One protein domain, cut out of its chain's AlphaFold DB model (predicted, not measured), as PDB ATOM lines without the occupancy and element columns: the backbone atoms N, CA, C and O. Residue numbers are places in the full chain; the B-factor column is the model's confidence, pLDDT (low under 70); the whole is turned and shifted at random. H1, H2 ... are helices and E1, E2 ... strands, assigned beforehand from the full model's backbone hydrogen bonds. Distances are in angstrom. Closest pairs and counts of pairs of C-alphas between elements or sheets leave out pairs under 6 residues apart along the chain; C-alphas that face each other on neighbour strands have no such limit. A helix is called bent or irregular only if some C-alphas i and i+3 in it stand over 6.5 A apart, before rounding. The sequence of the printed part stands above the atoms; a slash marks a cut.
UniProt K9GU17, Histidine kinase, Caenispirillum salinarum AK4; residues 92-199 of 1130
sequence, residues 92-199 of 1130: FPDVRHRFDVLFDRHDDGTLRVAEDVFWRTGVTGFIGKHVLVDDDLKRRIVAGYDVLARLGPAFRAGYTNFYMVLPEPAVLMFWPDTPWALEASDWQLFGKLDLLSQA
ATOM      1  N   PHE A  92      38.172 -44.065 203.034       52.78
ATOM      2  CA  PHE A  92      38.169 -42.668 203.476       52.78
ATOM      3  C   PHE A  92      37.900 -42.632 204.983       52.78
ATOM      4  O   PHE A  92      36.779 -42.944 205.394       52.78
ATOM      5  N   PRO A  93      38.870 -42.254 205.834       54.88
ATOM      6  CA  PRO A  93      38.567 -41.901 207.208       54.88
ATOM      7  C   PRO A  93      37.784 -40.585 207.172       54.88
ATOM      8  O   PRO A  93      38.304 -39.552 206.760       54.88
ATOM      9  N   ASP A  94      36.518 -40.668 207.568       73.38
ATOM     10  CA  ASP A  94      35.634 -39.545 207.886       73.38
ATOM     11  C   ASP A  94      35.290 -38.571 206.733       73.38
ATOM     12  O   ASP A  94      35.540 -37.366 206.786       73.38
ATOM     13  N   VAL A  95      34.643 -39.094 205.680       81.06
ATOM     14  CA  VAL A  95      34.019 -38.288 204.603       81.06
ATOM     15  C   VAL A  95      33.101 -37.197 205.163       81.06
ATOM     16  O   VAL A  95      33.047 -36.104 204.606       81.06
ATOM     17  N   ARG A  96      32.388 -37.482 206.263       82.06
ATOM     18  CA  ARG A  96      31.480 -36.528 206.910       82.06
ATOM     19  C   ARG A  96      32.252 -35.347 207.479       82.06
ATOM     20  O   ARG A  96      31.973 -34.226 207.076       82.06
ATOM     21  N   HIS A  97      33.266 -35.598 208.306       86.25
ATOM     22  CA  HIS A  97      34.130 -34.539 208.823       86.25
ATOM     23  C   HIS A  97      34.818 -33.765 207.698       86.25
ATOM     24  O   HIS A  97      34.884 -32.542 207.741       86.25
ATOM     25  N   ARG A  98      35.312 -34.449 206.656       88.31
ATOM     26  CA  ARG A  98      35.959 -33.763 205.530       88.31
ATOM     27  C   ARG A  98      34.981 -32.870 204.768       88.31
ATOM     28  O   ARG A  98      35.357 -31.767 204.409       88.31
ATOM     29  N   PHE A  99      33.739 -33.306 204.559       92.06
ATOM     30  CA  PHE A  99      32.693 -32.465 203.975       92.06
ATOM     31  C   PHE A  99      32.387 -31.250 204.859       92.06
ATOM     32  O   PHE A  99      32.337 -30.136 204.352       92.06
ATOM     33  N   ASP A 100      32.234 -31.461 206.167       89.69
ATOM     34  CA  ASP A 100      31.878 -30.408 207.123       89.69
ATOM     35  C   ASP A 100      33.014 -29.373 207.306       89.69
ATOM     36  O   ASP A 100      32.751 -28.240 207.682       89.69
ATOM     37  N   VAL A 101      34.270 -29.734 207.001       90.38
ATOM     38  CA  VAL A 101      35.409 -28.792 206.906       90.38
ATOM     39  C   VAL A 101      35.421 -28.026 205.579       90.38
ATOM     40  O   VAL A 101      35.968 -26.930 205.505       90.38
ATOM     41  N   LEU A 102      34.891 -28.615 204.507       92.31
ATOM     42  CA  LEU A 102      34.941 -28.027 203.170       92.31
ATOM     43  C   LEU A 102      33.788 -27.061 202.894       92.31
ATOM     44  O   LEU A 102      33.971 -26.175 202.066       92.31
ATOM     45  N   PHE A 103      32.625 -27.240 203.527       94.50
ATOM     46  CA  PHE A 103      31.405 -26.494 203.218       94.50
ATOM     47  C   PHE A 103      30.797 -25.813 204.443       94.50
ATOM     48  O   PHE A 103      30.491 -26.472 205.436       94.50
ATOM     49  N   ASP A 104      30.483 -24.529 204.288       93.19
ATOM     50  CA  ASP A 104      29.731 -23.732 205.249       93.19
ATOM     51  C   ASP A 104      28.285 -23.528 204.787       93.19
ATOM     52  O   ASP A 104      27.971 -23.463 203.591       93.19
ATOM     53  N   ARG A 105      27.370 -23.414 205.754       89.88
ATOM     54  CA  ARG A 105      25.968 -23.068 205.495       89.88
ATOM     55  C   ARG A 105      25.800 -21.554 205.550       89.88
ATOM     56  O   ARG A 105      26.114 -20.947 206.566       89.88
ATOM     57  N   HIS A 106      25.248 -20.976 204.488       87.25
ATOM     58  CA  HIS A 106      24.985 -19.541 204.389       87.25
ATOM     59  C   HIS A 106      23.558 -19.176 204.829       87.25
ATOM     60  O   HIS A 106      22.665 -20.029 204.885       87.25
ATOM     61  N   ASP A 107      23.341 -17.887 205.113       83.75
ATOM     62  CA  ASP A 107      22.067 -17.325 205.595       83.75
ATOM     63  C   ASP A 107      20.884 -17.562 204.639       83.75
ATOM     64  O   ASP A 107      19.728 -17.611 205.061       83.75
ATOM     65  N   ASP A 108      21.162 -17.753 203.350       82.69
ATOM     66  CA  ASP A 108      20.176 -18.058 202.308       82.69
ATOM     67  C   ASP A 108      19.769 -19.548 202.249       82.69
ATOM     68  O   ASP A 108      18.944 -19.946 201.422       82.69
ATOM     69  N   GLY A 109      20.327 -20.380 203.135       83.50
ATOM     70  CA  GLY A 109      20.055 -21.813 203.235       83.50
ATOM     71  C   GLY A 109      20.875 -22.692 202.288       83.50
ATOM     72  O   GLY A 109      20.715 -23.915 202.330       83.50
ATOM     73  N   THR A 110      21.751 -22.106 201.469       89.50
ATOM     74  CA  THR A 110      22.664 -22.828 200.571       89.50
ATOM     75  C   THR A 110      23.899 -23.337 201.319       89.50
ATOM     76  O   THR A 110      24.215 -22.881 202.422       89.50
ATOM     77  N   LEU A 111      24.586 -24.323 200.743       92.38
ATOM     78  CA  LEU A 111      25.891 -24.785 201.222       92.38
ATOM     79  C   LEU A 111      26.947 -24.379 200.196       92.38
ATOM     80  O   LEU A 111      26.801 -24.671 199.009       92.38
ATOM     81  N   ARG A 112      28.004 -23.709 200.647       93.56
ATOM     82  CA  ARG A 112      29.070 -23.187 199.784       93.56
ATOM     83  C   ARG A 112      30.420 -23.618 200.330       93.56
ATOM     84  O   ARG A 112      30.545 -23.847 201.528       93.56
ATOM     85  N   VAL A 113      31.412 -23.776 199.457       94.31
ATOM     86  CA  VAL A 113      32.781 -24.056 199.911       94.31
ATOM     87  C   VAL A 113      33.227 -22.937 200.849       94.31
ATOM     88  O   VAL A 113      33.046 -21.767 200.516       94.31
ATOM     89  N   ALA A 114      33.786 -23.305 202.002       93.81
ATOM     90  CA  ALA A 114      34.236 -22.362 203.015       93.81
ATOM     91  C   ALA A 114      35.249 -21.365 202.427       93.81
ATOM     92  O   ALA A 114      36.092 -21.713 201.591       93.81
ATOM     93  N   GLU A 115      35.171 -20.110 202.859       92.62
ATOM     94  CA  GLU A 115      35.968 -19.028 202.278       92.62
ATOM     95  C   GLU A 115      37.483 -19.278 202.424       92.62
ATOM     96  O   GLU A 115      38.245 -19.093 201.472       92.62
ATOM     97  N   ASP A 116      37.936 -19.784 203.577       92.06
ATOM     98  CA  ASP A 116      39.348 -20.115 203.817       92.06
ATOM     99  C   ASP A 116      39.842 -21.269 202.925       92.06
ATOM    100  O   ASP A 116      41.012 -21.312 202.527       92.06
ATOM    101  N   VAL A 117      38.953 -22.216 202.609       91.81
ATOM    102  CA  VAL A 117      39.232 -23.341 201.717       91.81
ATOM    103  C   VAL A 117      39.432 -22.821 200.299       91.81
ATOM    104  O   VAL A 117      40.436 -23.178 199.678       91.81
ATOM    105  N   PHE A 118      38.543 -21.944 199.816       93.69
ATOM    106  CA  PHE A 118      38.665 -21.328 198.495       93.69
ATOM    107  C   PHE A 118      39.995 -20.583 198.346       93.69
ATOM    108  O   PHE A 118      40.753 -20.878 197.424       93.69
ATOM    109  N   TRP A 119      40.343 -19.690 199.276       91.75
ATOM    110  CA  TRP A 119      41.590 -18.921 199.176       91.75
ATOM    111  C   TRP A 119      42.854 -19.790 199.263       91.75
ATOM    112  O   TRP A 119      43.916 -19.398 198.778       91.75
ATOM    113  N   ARG A 120      42.755 -20.990 199.847       91.31
ATOM    114  CA  ARG A 120      43.861 -21.950 199.938       91.31
ATOM    115  C   ARG A 120      44.012 -22.820 198.691       91.31
ATOM    116  O   ARG A 120      45.141 -23.163 198.343       91.31
ATOM    117  N   THR A 121      42.914 -23.242 198.067       90.69
ATOM    118  CA  THR A 121      42.945 -24.262 197.000       90.69
ATOM    119  C   THR A 121      42.444 -23.779 195.649       90.69
ATOM    120  O   THR A 121      42.671 -24.464 194.659       90.69
ATOM    121  N   GLY A 122      41.778 -22.629 195.582       90.31
ATOM    122  CA  GLY A 122      41.143 -22.103 194.375       90.31
ATOM    123  C   GLY A 122      39.896 -22.871 193.930       90.31
ATOM    124  O   GLY A 122      39.372 -22.608 192.846       90.31
ATOM    125  N   VAL A 123      39.429 -23.838 194.728       94.31
ATOM    126  CA  VAL A 123      38.195 -24.581 194.461       94.31
ATOM    127  C   VAL A 123      37.029 -23.859 195.120       94.31
ATOM    128  O   VAL A 123      37.025 -23.623 196.322       94.31
ATOM    129  N   THR A 124      36.028 -23.533 194.320       92.69
ATOM    130  CA  THR A 124      34.744 -22.977 194.725       92.69
ATOM    131  C   THR A 124      33.656 -24.032 194.518       92.69
ATOM    132  O   THR A 124      33.804 -24.943 193.703       92.69
ATOM    133  N   GLY A 125      32.557 -23.966 195.257       91.19
ATOM    134  CA  GLY A 125      31.484 -24.941 195.102       91.19
ATOM    135  C   GLY A 125      30.200 -24.500 195.771       91.19
ATOM    136  O   GLY A 125      30.235 -23.837 196.804       91.19
ATOM    137  N   PHE A 126      29.082 -24.852 195.153       91.00
ATOM    138  CA  PHE A 126      27.746 -24.404 195.513       91.00
ATOM    139  C   PHE A 126      26.797 -25.598 195.502       91.00
ATOM    140  O   PHE A 126      26.762 -26.349 194.528       91.00
ATOM    141  N   ILE A 127      26.005 -25.754 196.558       91.31
ATOM    142  CA  ILE A 127      24.955 -26.765 196.684       91.31
ATOM    143  C   ILE A 127      23.652 -26.042 197.036       91.31
ATOM    144  O   ILE A 127      23.579 -25.286 198.011       91.31
ATOM    145  N   GLY A 128      22.614 -26.289 196.239       86.81
ATOM    146  CA  GLY A 128      21.318 -25.633 196.370       86.81
ATOM    147  C   GLY A 128      20.604 -25.921 197.696       86.81
ATOM    148  O   GLY A 128      20.748 -26.979 198.312       86.81
ATOM    149  N   LYS A 129      19.746 -24.983 198.105       82.69
ATOM    150  CA  LYS A 129      19.015 -24.977 199.391       82.69
ATOM    151  C   LYS A 129      18.093 -26.183 199.653       82.69
ATOM    152  O   LYS A 129      17.732 -26.443 200.798       82.69
ATOM    153  N   HIS A 130      17.676 -26.902 198.609       81.75
ATOM    154  CA  HIS A 130      16.722 -28.021 198.693       81.75
ATOM    155  C   HIS A 130      17.347 -29.386 198.371       81.75
ATOM    156  O   HIS A 130      16.625 -30.357 198.145       81.75
ATOM    157  N   VAL A 131      18.678 -29.478 198.349       85.25
ATOM    158  CA  VAL A 131      19.385 -30.738 198.096       85.25
ATOM    159  C   VAL A 131      19.510 -31.541 199.391       85.25
ATOM    160  O   VAL A 131      20.006 -31.039 200.401       85.25
ATOM    161  N   LEU A 132      19.073 -32.803 199.371       87.56
ATOM    162  CA  LEU A 132      19.313 -33.735 200.473       87.56
ATOM    163  C   LEU A 132      20.774 -34.198 200.425       87.56
ATOM    164  O   LEU A 132      21.158 -34.965 199.548       87.56
ATOM    165  N   VAL A 133      21.585 -33.731 201.374       88.50
ATOM    166  CA  VAL A 133      23.010 -34.076 201.462       88.50
ATOM    167  C   VAL A 133      23.206 -35.324 202.327       88.50
ATOM    168  O   VAL A 133      23.466 -35.227 203.528       88.50
ATOM    169  N   ASP A 134      23.036 -36.496 201.713       89.38
ATOM    170  CA  ASP A 134      23.283 -37.805 202.328       89.38
ATOM    171  C   ASP A 134      24.765 -38.234 202.245       89.38
ATOM    172  O   ASP A 134      25.613 -37.530 201.691       89.38
ATOM    173  N   ASP A 135      25.110 -39.385 202.829       86.75
ATOM    174  CA  ASP A 135      26.500 -39.866 202.858       86.75
ATOM    175  C   ASP A 135      27.068 -40.170 201.465       86.75
ATOM    176  O   ASP A 135      28.271 -40.003 201.242       86.75
ATOM    177  N   ASP A 136      26.219 -40.600 200.528       87.75
ATOM    178  CA  ASP A 136      26.627 -40.860 199.149       87.75
ATOM    179  C   ASP A 136      26.991 -39.558 198.432       87.75
ATOM    180  O   ASP A 136      28.056 -39.467 197.813       87.75
ATOM    181  N   LEU A 137      26.150 -38.528 198.562       90.06
ATOM    182  CA  LEU A 137      26.410 -37.220 197.978       90.06
ATOM    183  C   LEU A 137      27.646 -36.571 198.607       90.06
ATOM    184  O   LEU A 137      28.500 -36.069 197.874       90.06
ATOM    185  N   LYS A 138      27.808 -36.647 199.938       91.00
ATOM    186  CA  LYS A 138      29.033 -36.179 200.613       91.00
ATOM    187  C   LYS A 138      30.268 -36.870 200.044       91.00
ATOM    188  O   LYS A 138      31.239 -36.194 199.719       91.00
ATOM    189  N   ARG A 139      30.232 -38.196 199.860       89.88
ATOM    190  CA  ARG A 139      31.339 -38.970 199.271       89.88
ATOM    191  C   ARG A 139      31.678 -38.503 197.855       89.88
ATOM    192  O   ARG A 139      32.851 -38.272 197.572       89.88
ATOM    193  N   ARG A 140      30.675 -38.332 196.989       91.56
ATOM    194  CA  ARG A 140      30.858 -37.858 195.606       91.56
ATOM    195  C   ARG A 140      31.440 -36.448 195.548       91.56
ATOM    196  O   ARG A 140      32.418 -36.216 194.846       91.56
ATOM    197  N   ILE A 141      30.909 -35.527 196.348       93.19
ATOM    198  CA  ILE A 141      31.396 -34.143 196.429       93.19
ATOM    199  C   ILE A 141      32.840 -34.094 196.932       93.19
ATOM    200  O   ILE A 141      33.681 -33.407 196.360       93.19
ATOM    201  N   VAL A 142      33.145 -34.856 197.979       92.12
ATOM    202  CA  VAL A 142      34.465 -34.892 198.607       92.12
ATOM    203  C   VAL A 142      35.527 -35.516 197.691       92.12
ATOM    204  O   VAL A 142      36.658 -35.028 197.657       92.12
ATOM    205  N   ALA A 143      35.180 -36.556 196.928       91.75
ATOM    206  CA  ALA A 143      36.045 -37.118 195.888       91.75
ATOM    207  C   ALA A 143      36.229 -36.142 194.712       91.75
ATOM    208  O   ALA A 143      37.331 -35.982 194.190       91.75
ATOM    209  N   GLY A 144      35.157 -35.449 194.322       92.69
ATOM    210  CA  GLY A 144      35.166 -34.432 193.275       92.69
ATOM    211  C   GLY A 144      36.077 -33.256 193.603       92.69
ATOM    212  O   GLY A 144      36.919 -32.868 192.793       92.69
ATOM    213  N   TYR A 145      35.966 -32.752 194.831       94.44
ATOM    214  CA  TYR A 145      36.829 -31.713 195.376       94.44
ATOM    215  C   TYR A 145      38.310 -32.099 195.293       94.44
ATOM    216  O   TYR A 145      39.113 -31.308 194.808       94.44
ATOM    217  N   ASP A 146      38.686 -33.317 195.700       91.94
ATOM    218  CA  ASP A 146      40.087 -33.761 195.647       91.94
ATOM    219  C   ASP A 146      40.626 -33.819 194.214       91.94
ATOM    220  O   ASP A 146      41.786 -33.479 193.972       91.94
ATOM    221  N   VAL A 147      39.801 -34.251 193.256       93.88
ATOM    222  CA  VAL A 147      40.174 -34.263 191.834       93.88
ATOM    223  C   VAL A 147      40.391 -32.837 191.331       93.88
ATOM    224  O   VAL A 147      41.429 -32.565 190.728       93.88
ATOM    225  N   LEU A 148      39.463 -31.922 191.625       94.44
ATOM    226  CA  LEU A 148      39.555 -30.512 191.239       94.44
ATOM    227  C   LEU A 148      40.762 -29.818 191.881       94.44
ATOM    228  O   LEU A 148      41.541 -29.183 191.178       94.44
ATOM    229  N   ALA A 149      40.974 -29.986 193.186       92.56
ATOM    230  CA  ALA A 149      42.091 -29.381 193.909       92.56
ATOM    231  C   ALA A 149      43.451 -29.916 193.432       92.56
ATOM    232  O   ALA A 149      44.437 -29.180 193.400       92.56
ATOM    233  N   ARG A 150      43.519 -31.198 193.046       92.88
ATOM    234  CA  ARG A 150      44.759 -31.832 192.584       92.88
ATOM    235  C   ARG A 150      45.089 -31.513 191.127       92.88
ATOM    236  O   ARG A 150      46.254 -31.275 190.822       92.88
ATOM    237  N   LEU A 151      44.108 -31.592 190.228       93.88
ATOM    238  CA  LEU A 151      44.324 -31.456 188.781       93.88
ATOM    239  C   LEU A 151      44.102 -30.026 188.278       93.88
ATOM    240  O   LEU A 151      44.733 -29.623 187.303       93.88
ATOM    241  N   GLY A 152      43.264 -29.245 188.961       90.38
ATOM    242  CA  GLY A 152      42.903 -27.875 188.591       90.38
ATOM    243  C   GLY A 152      44.091 -26.963 188.274       90.38
ATOM    244  O   GLY A 152      44.096 -26.366 187.195       90.38
ATOM    245  N   PRO A 153      45.149 -26.903 189.111       90.62
ATOM    246  CA  PRO A 153      46.318 -26.071 188.825       90.62
ATOM    247  C   PRO A 153      47.014 -26.399 187.496       90.62
ATOM    248  O   PRO A 153      47.537 -25.500 186.843       90.62
ATOM    249  N   ALA A 154      47.009 -27.669 187.075       87.50
ATOM    250  CA  ALA A 154      47.597 -28.099 185.807       87.50
ATOM    251  C   ALA A 154      46.647 -27.873 184.620       87.50
ATOM    252  O   ALA A 154      47.090 -27.535 183.523       87.50
ATOM    253  N   PHE A 155      45.341 -28.041 184.835       86.69
ATOM    254  CA  PHE A 155      44.324 -27.988 183.783       86.69
ATOM    255  C   PHE A 155      43.819 -26.575 183.476       86.69
ATOM    256  O   PHE A 155      43.062 -26.405 182.529       86.69
ATOM    257  N   ARG A 156      44.260 -25.551 184.220       74.31
ATOM    258  CA  ARG A 156      43.937 -24.137 183.954       74.31
ATOM    259  C   ARG A 156      44.632 -23.569 182.712       74.31
ATOM    260  O   ARG A 156      44.148 -22.603 182.132       74.31
ATOM    261  N   ALA A 157      45.778 -24.112 182.298       69.56
ATOM    262  CA  ALA A 157      46.551 -23.551 181.190       69.56
ATOM    263  C   ALA A 157      45.757 -23.601 179.865       69.56
ATOM    264  O   ALA A 157      45.700 -24.641 179.214       69.56
ATOM    265  N   GLY A 158      45.164 -22.466 179.474       67.06
ATOM    266  CA  GLY A 158      44.365 -22.320 178.251       67.06
ATOM    267  C   GLY A 158      42.844 -22.438 178.421       67.06
ATOM    268  O   GLY A 158      42.150 -22.439 177.410       67.06
ATOM    269  N   TYR A 159      42.326 -22.507 179.654       84.44
ATOM    270  CA  TYR A 159      40.891 -22.654 179.948       84.44
ATOM    271  C   TYR A 159      40.457 -21.713 181.073       84.44
ATOM    272  O   TYR A 159      41.251 -21.402 181.964       84.44
ATOM    273  N   THR A 160      39.195 -21.281 181.059       81.25
ATOM    274  CA  THR A 160      38.663 -20.343 182.065       81.25
ATOM    275  C   THR A 160      38.549 -21.000 183.432       81.25
ATOM    276  O   THR A 160      38.926 -20.427 184.451       81.25
ATOM    277  N   ASN A 161      38.035 -22.226 183.446       87.81
ATOM    278  CA  ASN A 161      37.762 -22.980 184.653       87.81
ATOM    279  C   ASN A 161      37.825 -24.490 184.372       87.81
ATOM    280  O   ASN A 161      37.885 -24.949 183.227       87.81
ATOM    281  N   PHE A 162      37.830 -25.267 185.447       92.50
ATOM    282  CA  PHE A 162      37.661 -26.714 185.407       92.50
ATOM    283  C   PHE A 162      36.661 -27.088 186.488       92.50
ATOM    284  O   PHE A 162      36.861 -26.742 187.648       92.50
ATOM    285  N   TYR A 163      35.565 -27.740 186.128       91.00
ATOM    286  CA  TYR A 163      34.450 -27.956 187.036       91.00
ATOM    287  C   TYR A 163      33.911 -29.373 186.984       91.00
ATOM    288  O   TYR A 163      34.225 -30.178 186.113       91.00
ATOM    289  N   MET A 164      33.096 -29.666 187.978       92.00
ATOM    290  CA  MET A 164      32.332 -30.875 188.141       92.00
ATOM    291  C   MET A 164      30.911 -30.462 188.489       92.00
ATOM    292  O   MET A 164      30.688 -29.687 189.419       92.00
ATOM    293  N   VAL A 165      29.949 -30.999 187.760       88.25
ATOM    294  CA  VAL A 165      28.533 -30.837 188.070       88.25
ATOM    295  C   VAL A 165      27.951 -32.185 188.436       88.25
ATOM    296  O   VAL A 165      28.328 -33.211 187.869       88.25
ATOM    297  N   LEU A 166      27.051 -32.188 189.407       87.88
ATOM    298  CA  LEU A 166      26.343 -33.383 189.830       87.88
ATOM    299  C   LEU A 166      24.913 -33.391 189.257       87.88
ATOM    300  O   LEU A 166      24.407 -32.346 188.852       87.88
ATOM    301  N   PRO A 167      24.256 -34.564 189.192       83.50
ATOM    302  CA  PRO A 167      22.833 -34.648 188.853       83.50
ATOM    303  C   PRO A 167      21.950 -33.889 189.849       83.50
ATOM    304  O   PRO A 167      20.897 -33.360 189.499       83.50
ATOM    305  N   GLU A 168      22.366 -33.854 191.114       86.94
ATOM    306  CA  GLU A 168      21.801 -32.969 192.120       86.94
ATOM    307  C   GLU A 168      22.209 -31.509 191.839       86.94
ATOM    308  O   GLU A 168      23.294 -31.305 191.304       86.94
ATOM    309  N   PRO A 169      21.415 -30.491 192.238       85.12
ATOM    310  CA  PRO A 169      21.767 -29.066 192.138       85.12
ATOM    311  C   PRO A 169      23.037 -28.681 192.928       85.12
ATOM    312  O   PRO A 169      22.977 -28.026 193.970       85.12
ATOM    313  N   ALA A 170      24.193 -29.128 192.451       87.50
ATOM    314  CA  ALA A 170      25.490 -29.012 193.084       87.50
ATOM    315  C   ALA A 170      26.587 -28.920 192.018       87.50
ATOM    316  O   ALA A 170      26.676 -29.747 191.107       87.50
ATOM    317  N   VAL A 171      27.440 -27.910 192.154       90.12
ATOM    318  CA  VAL A 171      28.558 -27.637 191.247       90.12
ATOM    319  C   VAL A 171      29.802 -27.385 192.084       90.12
ATOM    320  O   VAL A 171      29.762 -26.610 193.037       90.12
ATOM    321  N   LEU A 172      30.916 -28.006 191.711       92.31
ATOM    322  CA  LEU A 172      32.246 -27.676 192.209       92.31
ATOM    323  C   LEU A 172      33.111 -27.218 191.043       92.31
ATOM    324  O   LEU A 172      33.001 -27.740 189.941       92.31
ATOM    325  N   MET A 173      33.993 -26.257 191.269       92.06
ATOM    326  CA  MET A 173      34.796 -25.663 190.216       92.06
ATOM    327  C   MET A 173      36.134 -25.194 190.756       92.06
ATOM    328  O   MET A 173      36.204 -24.521 191.771       92.06
ATOM    329  N   PHE A 174      37.211 -25.523 190.066       93.88
ATOM    330  CA  PHE A 174      38.492 -24.868 190.237       93.88
ATOM    331  C   PHE A 174      38.501 -23.584 189.399       93.88
ATOM    332  O   PHE A 174      38.557 -23.638 188.166       93.88
ATOM    333  N   TRP A 175      38.420 -22.441 190.080       91.62
ATOM    334  CA  TRP A 175      38.476 -21.102 189.490       91.62
ATOM    335  C   TRP A 175      39.145 -20.137 190.482       91.62
ATOM    336  O   TRP A 175      38.476 -19.372 191.169       91.62
ATOM    337  N   PRO A 176      40.482 -20.190 190.607       88.94
ATOM    338  CA  PRO A 176      41.203 -19.567 191.718       88.94
ATOM    339  C   PRO A 176      41.079 -18.041 191.780       88.94
ATOM    340  O   PRO A 176      41.217 -17.471 192.855       88.94
ATOM    341  N   ASP A 177      40.824 -17.376 190.650       86.44
ATOM    342  CA  ASP A 177      40.710 -15.914 190.585       86.44
ATOM    343  C   ASP A 177      39.260 -15.423 190.720       86.44
ATOM    344  O   ASP A 177      39.006 -14.223 190.641       86.44
ATOM    345  N   THR A 178      38.286 -16.325 190.870       86.50
ATOM    346  CA  THR A 178      36.867 -15.962 190.916       86.50
ATOM    347  C   THR A 178      36.149 -16.796 191.978       86.50
ATOM    348  O   THR A 178      35.898 -17.983 191.754       86.50
ATOM    349  N   PRO A 179      35.773 -16.200 193.128       86.81
ATOM    350  CA  PRO A 179      35.041 -16.876 194.201       86.81
ATOM    351  C   PRO A 179      33.564 -17.106 193.832       86.81
ATOM    352  O   PRO A 179      32.656 -16.764 194.583       86.81
ATOM    353  N   TRP A 180      33.308 -17.706 192.664       87.25
ATOM    354  CA  TRP A 180      31.991 -17.777 192.028       87.25
ATOM    355  C   TRP A 180      30.898 -18.264 192.980       87.25
ATOM    356  O   TRP A 180      29.867 -17.613 193.093       87.25
ATOM    357  N   ALA A 181      31.113 -19.358 193.719       84.88
ATOM    358  CA  ALA A 181      30.085 -19.883 194.610       84.88
ATOM    359  C   ALA A 181      29.809 -18.998 195.833       84.88
ATOM    360  O   ALA A 181      28.705 -19.062 196.358       84.88
ATOM    361  N   LEU A 182      30.759 -18.171 196.289       84.50
ATOM    362  CA  LEU A 182      30.545 -17.249 197.418       84.50
ATOM    363  C   LEU A 182      29.630 -16.080 197.031       84.50
ATOM    364  O   LEU A 182      28.932 -15.541 197.883       84.50
ATOM    365  N   GLU A 183      29.559 -15.753 195.742       82.56
ATOM    366  CA  GLU A 183      28.760 -14.642 195.209       82.56
ATOM    367  C   GLU A 183      27.542 -15.113 194.398       82.56
ATOM    368  O   GLU A 183      26.611 -14.343 194.162       82.56
ATOM    369  N   ALA A 184      27.512 -16.386 193.992       76.12
ATOM    370  CA  ALA A 184      26.462 -16.937 193.150       76.12
ATOM    371  C   ALA A 184      25.088 -16.938 193.835       76.12
ATOM    372  O   ALA A 184      24.935 -17.179 195.035       76.12
ATOM    373  N   SER A 185      24.062 -16.713 193.023       76.62
ATOM    374  CA  SER A 185      22.655 -16.914 193.355       76.62
ATOM    375  C   SER A 185      22.171 -18.295 192.901       76.62
ATOM    376  O   SER A 185      22.709 -18.884 191.962       76.62
ATOM    377  N   ASP A 186      21.085 -18.780 193.507       70.62
ATOM    378  CA  ASP A 186      20.429 -20.052 193.150       70.62
ATOM    379  C   ASP A 186      20.064 -20.102 191.645       70.62
ATOM    380  O   ASP A 186      20.175 -21.138 190.999       70.62
ATOM    381  N   TRP A 187      19.718 -18.959 191.035       65.94
ATOM    382  CA  TRP A 187      19.455 -18.837 189.591       65.94
ATOM    383  C   TRP A 187      20.693 -19.102 188.715       65.94
ATOM    384  O   TRP A 187      20.586 -19.765 187.684       65.94
ATOM    385  N   GLN A 188      21.873 -18.620 189.118       65.25
ATOM    386  CA  GLN A 188      23.123 -18.846 188.375       65.25
ATOM    387  C   GLN A 188      23.555 -20.317 188.420       65.25
ATOM    388  O   GLN A 188      24.112 -20.819 187.444       65.25
ATOM    389  N   LEU A 189      23.249 -21.016 189.518       69.75
ATOM    390  CA  LEU A 189      23.397 -22.466 189.615       69.75
ATOM    391  C   LEU A 189      22.501 -23.163 188.577       69.75
ATOM    392  O   LEU A 189      23.004 -23.946 187.773       69.75
ATOM    393  N   PHE A 190      21.201 -22.841 188.543       65.62
ATOM    394  CA  PHE A 190      20.272 -23.437 187.576       65.62
ATOM    395  C   PHE A 190      20.682 -23.177 186.129       65.62
ATOM    396  O   PHE A 190      20.636 -24.111 185.345       65.62
ATOM    397  N   GLY A 191      21.166 -21.981 185.780       61.50
ATOM    398  CA  GLY A 191      21.676 -21.705 184.431       61.50
ATOM    399  C   GLY A 191      22.846 -22.611 184.014       61.50
ATOM    400  O   GLY A 191      22.898 -23.059 182.871       61.50
ATOM    401  N   LYS A 192      23.753 -22.945 184.946       63.88
ATOM    402  CA  LYS A 192      24.883 -23.859 184.687       63.88
ATOM    403  C   LYS A 192      24.473 -25.340 184.683       63.88
ATOM    404  O   LYS A 192      25.106 -26.140 184.004       63.88
ATOM    405  N   LEU A 193      23.404 -25.707 185.391       63.94
ATOM    406  CA  LEU A 193      22.781 -27.036 185.299       63.94
ATOM    407  C   LEU A 193      21.915 -27.198 184.041       63.94
ATOM    408  O   LEU A 193      21.865 -28.289 183.480       63.94
ATOM    409  N   ASP A 194      21.281 -26.128 183.556       62.41
ATOM    410  CA  ASP A 194      20.451 -26.144 182.345       62.41
ATOM    411  C   ASP A 194      21.295 -26.493 181.107       62.41
ATOM    412  O   ASP A 194      20.855 -27.267 180.256       62.41
ATOM    413  N   LEU A 195      22.557 -26.045 181.089       55.53
ATOM    414  CA  LEU A 195      23.605 -26.433 180.133       55.53
ATOM    415  C   LEU A 195      23.821 -27.952 180.013       55.53
ATOM    416  O   LEU A 195      24.179 -28.421 178.938       55.53
ATOM    417  N   LEU A 196      23.575 -28.721 181.080       51.84
ATOM    418  CA  LEU A 196      23.650 -30.192 181.073       51.84
ATOM    419  C   LEU A 196      22.333 -30.854 180.668       51.84
ATOM    420  O   LEU A 196      22.334 -32.015 180.276       51.84
ATOM    421  N   SER A 197      21.214 -30.140 180.807       50.53
ATOM    422  CA  SER A 197      19.874 -30.653 180.512       50.53
ATOM    423  C   SER A 197      19.452 -30.444 179.054       50.53
ATOM    424  O   SER A 197      18.657 -31.219 178.534       50.53
ATOM    425  N   GLN A 198      19.983 -29.408 178.391       43.53
ATOM    426  CA  GLN A 198      19.679 -29.094 176.988       43.53
ATOM    427  C   GLN A 198      20.409 -29.990 175.995       43.53
ATOM    428  O   GLN A 198      20.009 -30.095 174.834       43.53
ATOM    429  N   ALA A 199      21.477 -30.637 176.436       42.69
ATOM    430  CA  ALA A 199      22.075 -31.684 175.660       42.69
ATOM    431  C   ALA A 199      21.322 -32.982 175.962       42.69
ATOM    432  O   ALA A 199      21.413 -33.533 177.058       42.69
TER     433      ALA A 199
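AT A GLANCE: This is residues 92 to 199 of the 1130 residues of the protein "Histidine kinase" of Caenispirillum salinarum AK4 (UniProt K9GU17). A five-stranded antiparallel sheet has the long helix H3 laid along one face, with the short H1 standing up from that same face, while the short H4 and the last helix H5 pack on the opposite face. H2 sits at one end of the strands, where the chain turns from E2 to E3. The printed part has 108 residues, with five named helices and five named strands in the order H1 E1 E2 H2 E3 H3 E4 E5 H4 H5, and the sheet's order is E1 E2 E3 E5 E4. The class is mixed, helices and strands. The whole is compact, with a radius of gyration of the C-alphas of 13.0 A and spans of 35 by 34 by 26 A.

HOW THE PARTS SIT: Strand beside strand, the sheet runs E1, residues 103 to 105, E2, residues 111 to 113, E3, residues 123 to 127, E5, residues 170 to 174, and E4, residues 162 to 165. E1 and E2 form a hairpin, with N 104 and O 112 within hydrogen-bond range at 2.8 A. E2 and E3 are antiparallel at 176 degrees, with N 127 and O 111 at 2.8 A. E3 and E5 are antiparallel at 172 degrees, with N 124 and O 173 at 2.7 A. E4 and E5 form the other hairpin, with N 174 and O 162 at 2.7 A. H3, residues 135 to 155, is on the sheet at a height of 8.2 A and runs along the strands, at 14 degrees to E5 on the local plane. It lies over E5 and only just not over E3, on which 2 of its C-alphas fall; its closest C-alphas to E5 are those of Gly 152 and Phe 174, 5.6 A. E3, H3 and E4 make a split strand-helix-strand unit, two strands running the same way with E5 between them, and its crossover is left-handed. H1, residues 95 to 102, is on the same face as H3, stands up from the sheet at 76 degrees and lies only just over E2, on which 3 of its C-alphas fall. H3 touches H1 with residues 135 to 142 alone, at a steep tilt of 53 degrees, the closest C-alphas being those of Val 95 and Arg 139, 6.0 A. H4, residues 180 to 183, is on the opposite face at a height of 7.4 A; its closest C-alphas to E3 are those of Phe 126 and Ala 181, 5.2 A. H2, residues 115 to 121, is on the same face as H4, at a height of 5.1 A and over none of the strands. H5, residues 186 to 197, is also on the sheet, and its closest C-alphas to E4 are those of Val 165 and Leu 193, 7.4 A. H1 and H3 on one face and H5 on the other give three layers, helices on both faces of a sheet. H3 and H5 are apart. In H1 and H2 every O i to N i+4 pair is within hydrogen-bond range, in H3 15 of 17 and in H5 7 of 8; H4 is too short for such a pair.

IN THESE COORDINATES: H1 begins at C-alpha 95, (34.019, -38.288, 204.603), and is 10.4 A long; E1 follows at once. E3 measures 13.6 A and E5 13.9 A. H3, 28.7 A long, begins at C-alpha 135, (26.500, -39.866, 202.858). It has a kink of 36 degrees near residue 149 and is irregular, with C-alphas 150 and 153 7.1 A apart. H5 measures 16.5 A and ends at C-alpha 197, (19.874, -30.653, 180.512).

THE WHOLE: The two C-alphas farthest apart are those of Pro 93 and Gln 198, 37.9 A. The printed part has no cut and no long link; E3 to H3 and H3 to E4 are short links, and the others are tight. The mean pLDDT of the printed part is 84.0. It is under 70 at residues 92 to 93, 157 to 158 and 187 to 199, and the mean of H5 is 62.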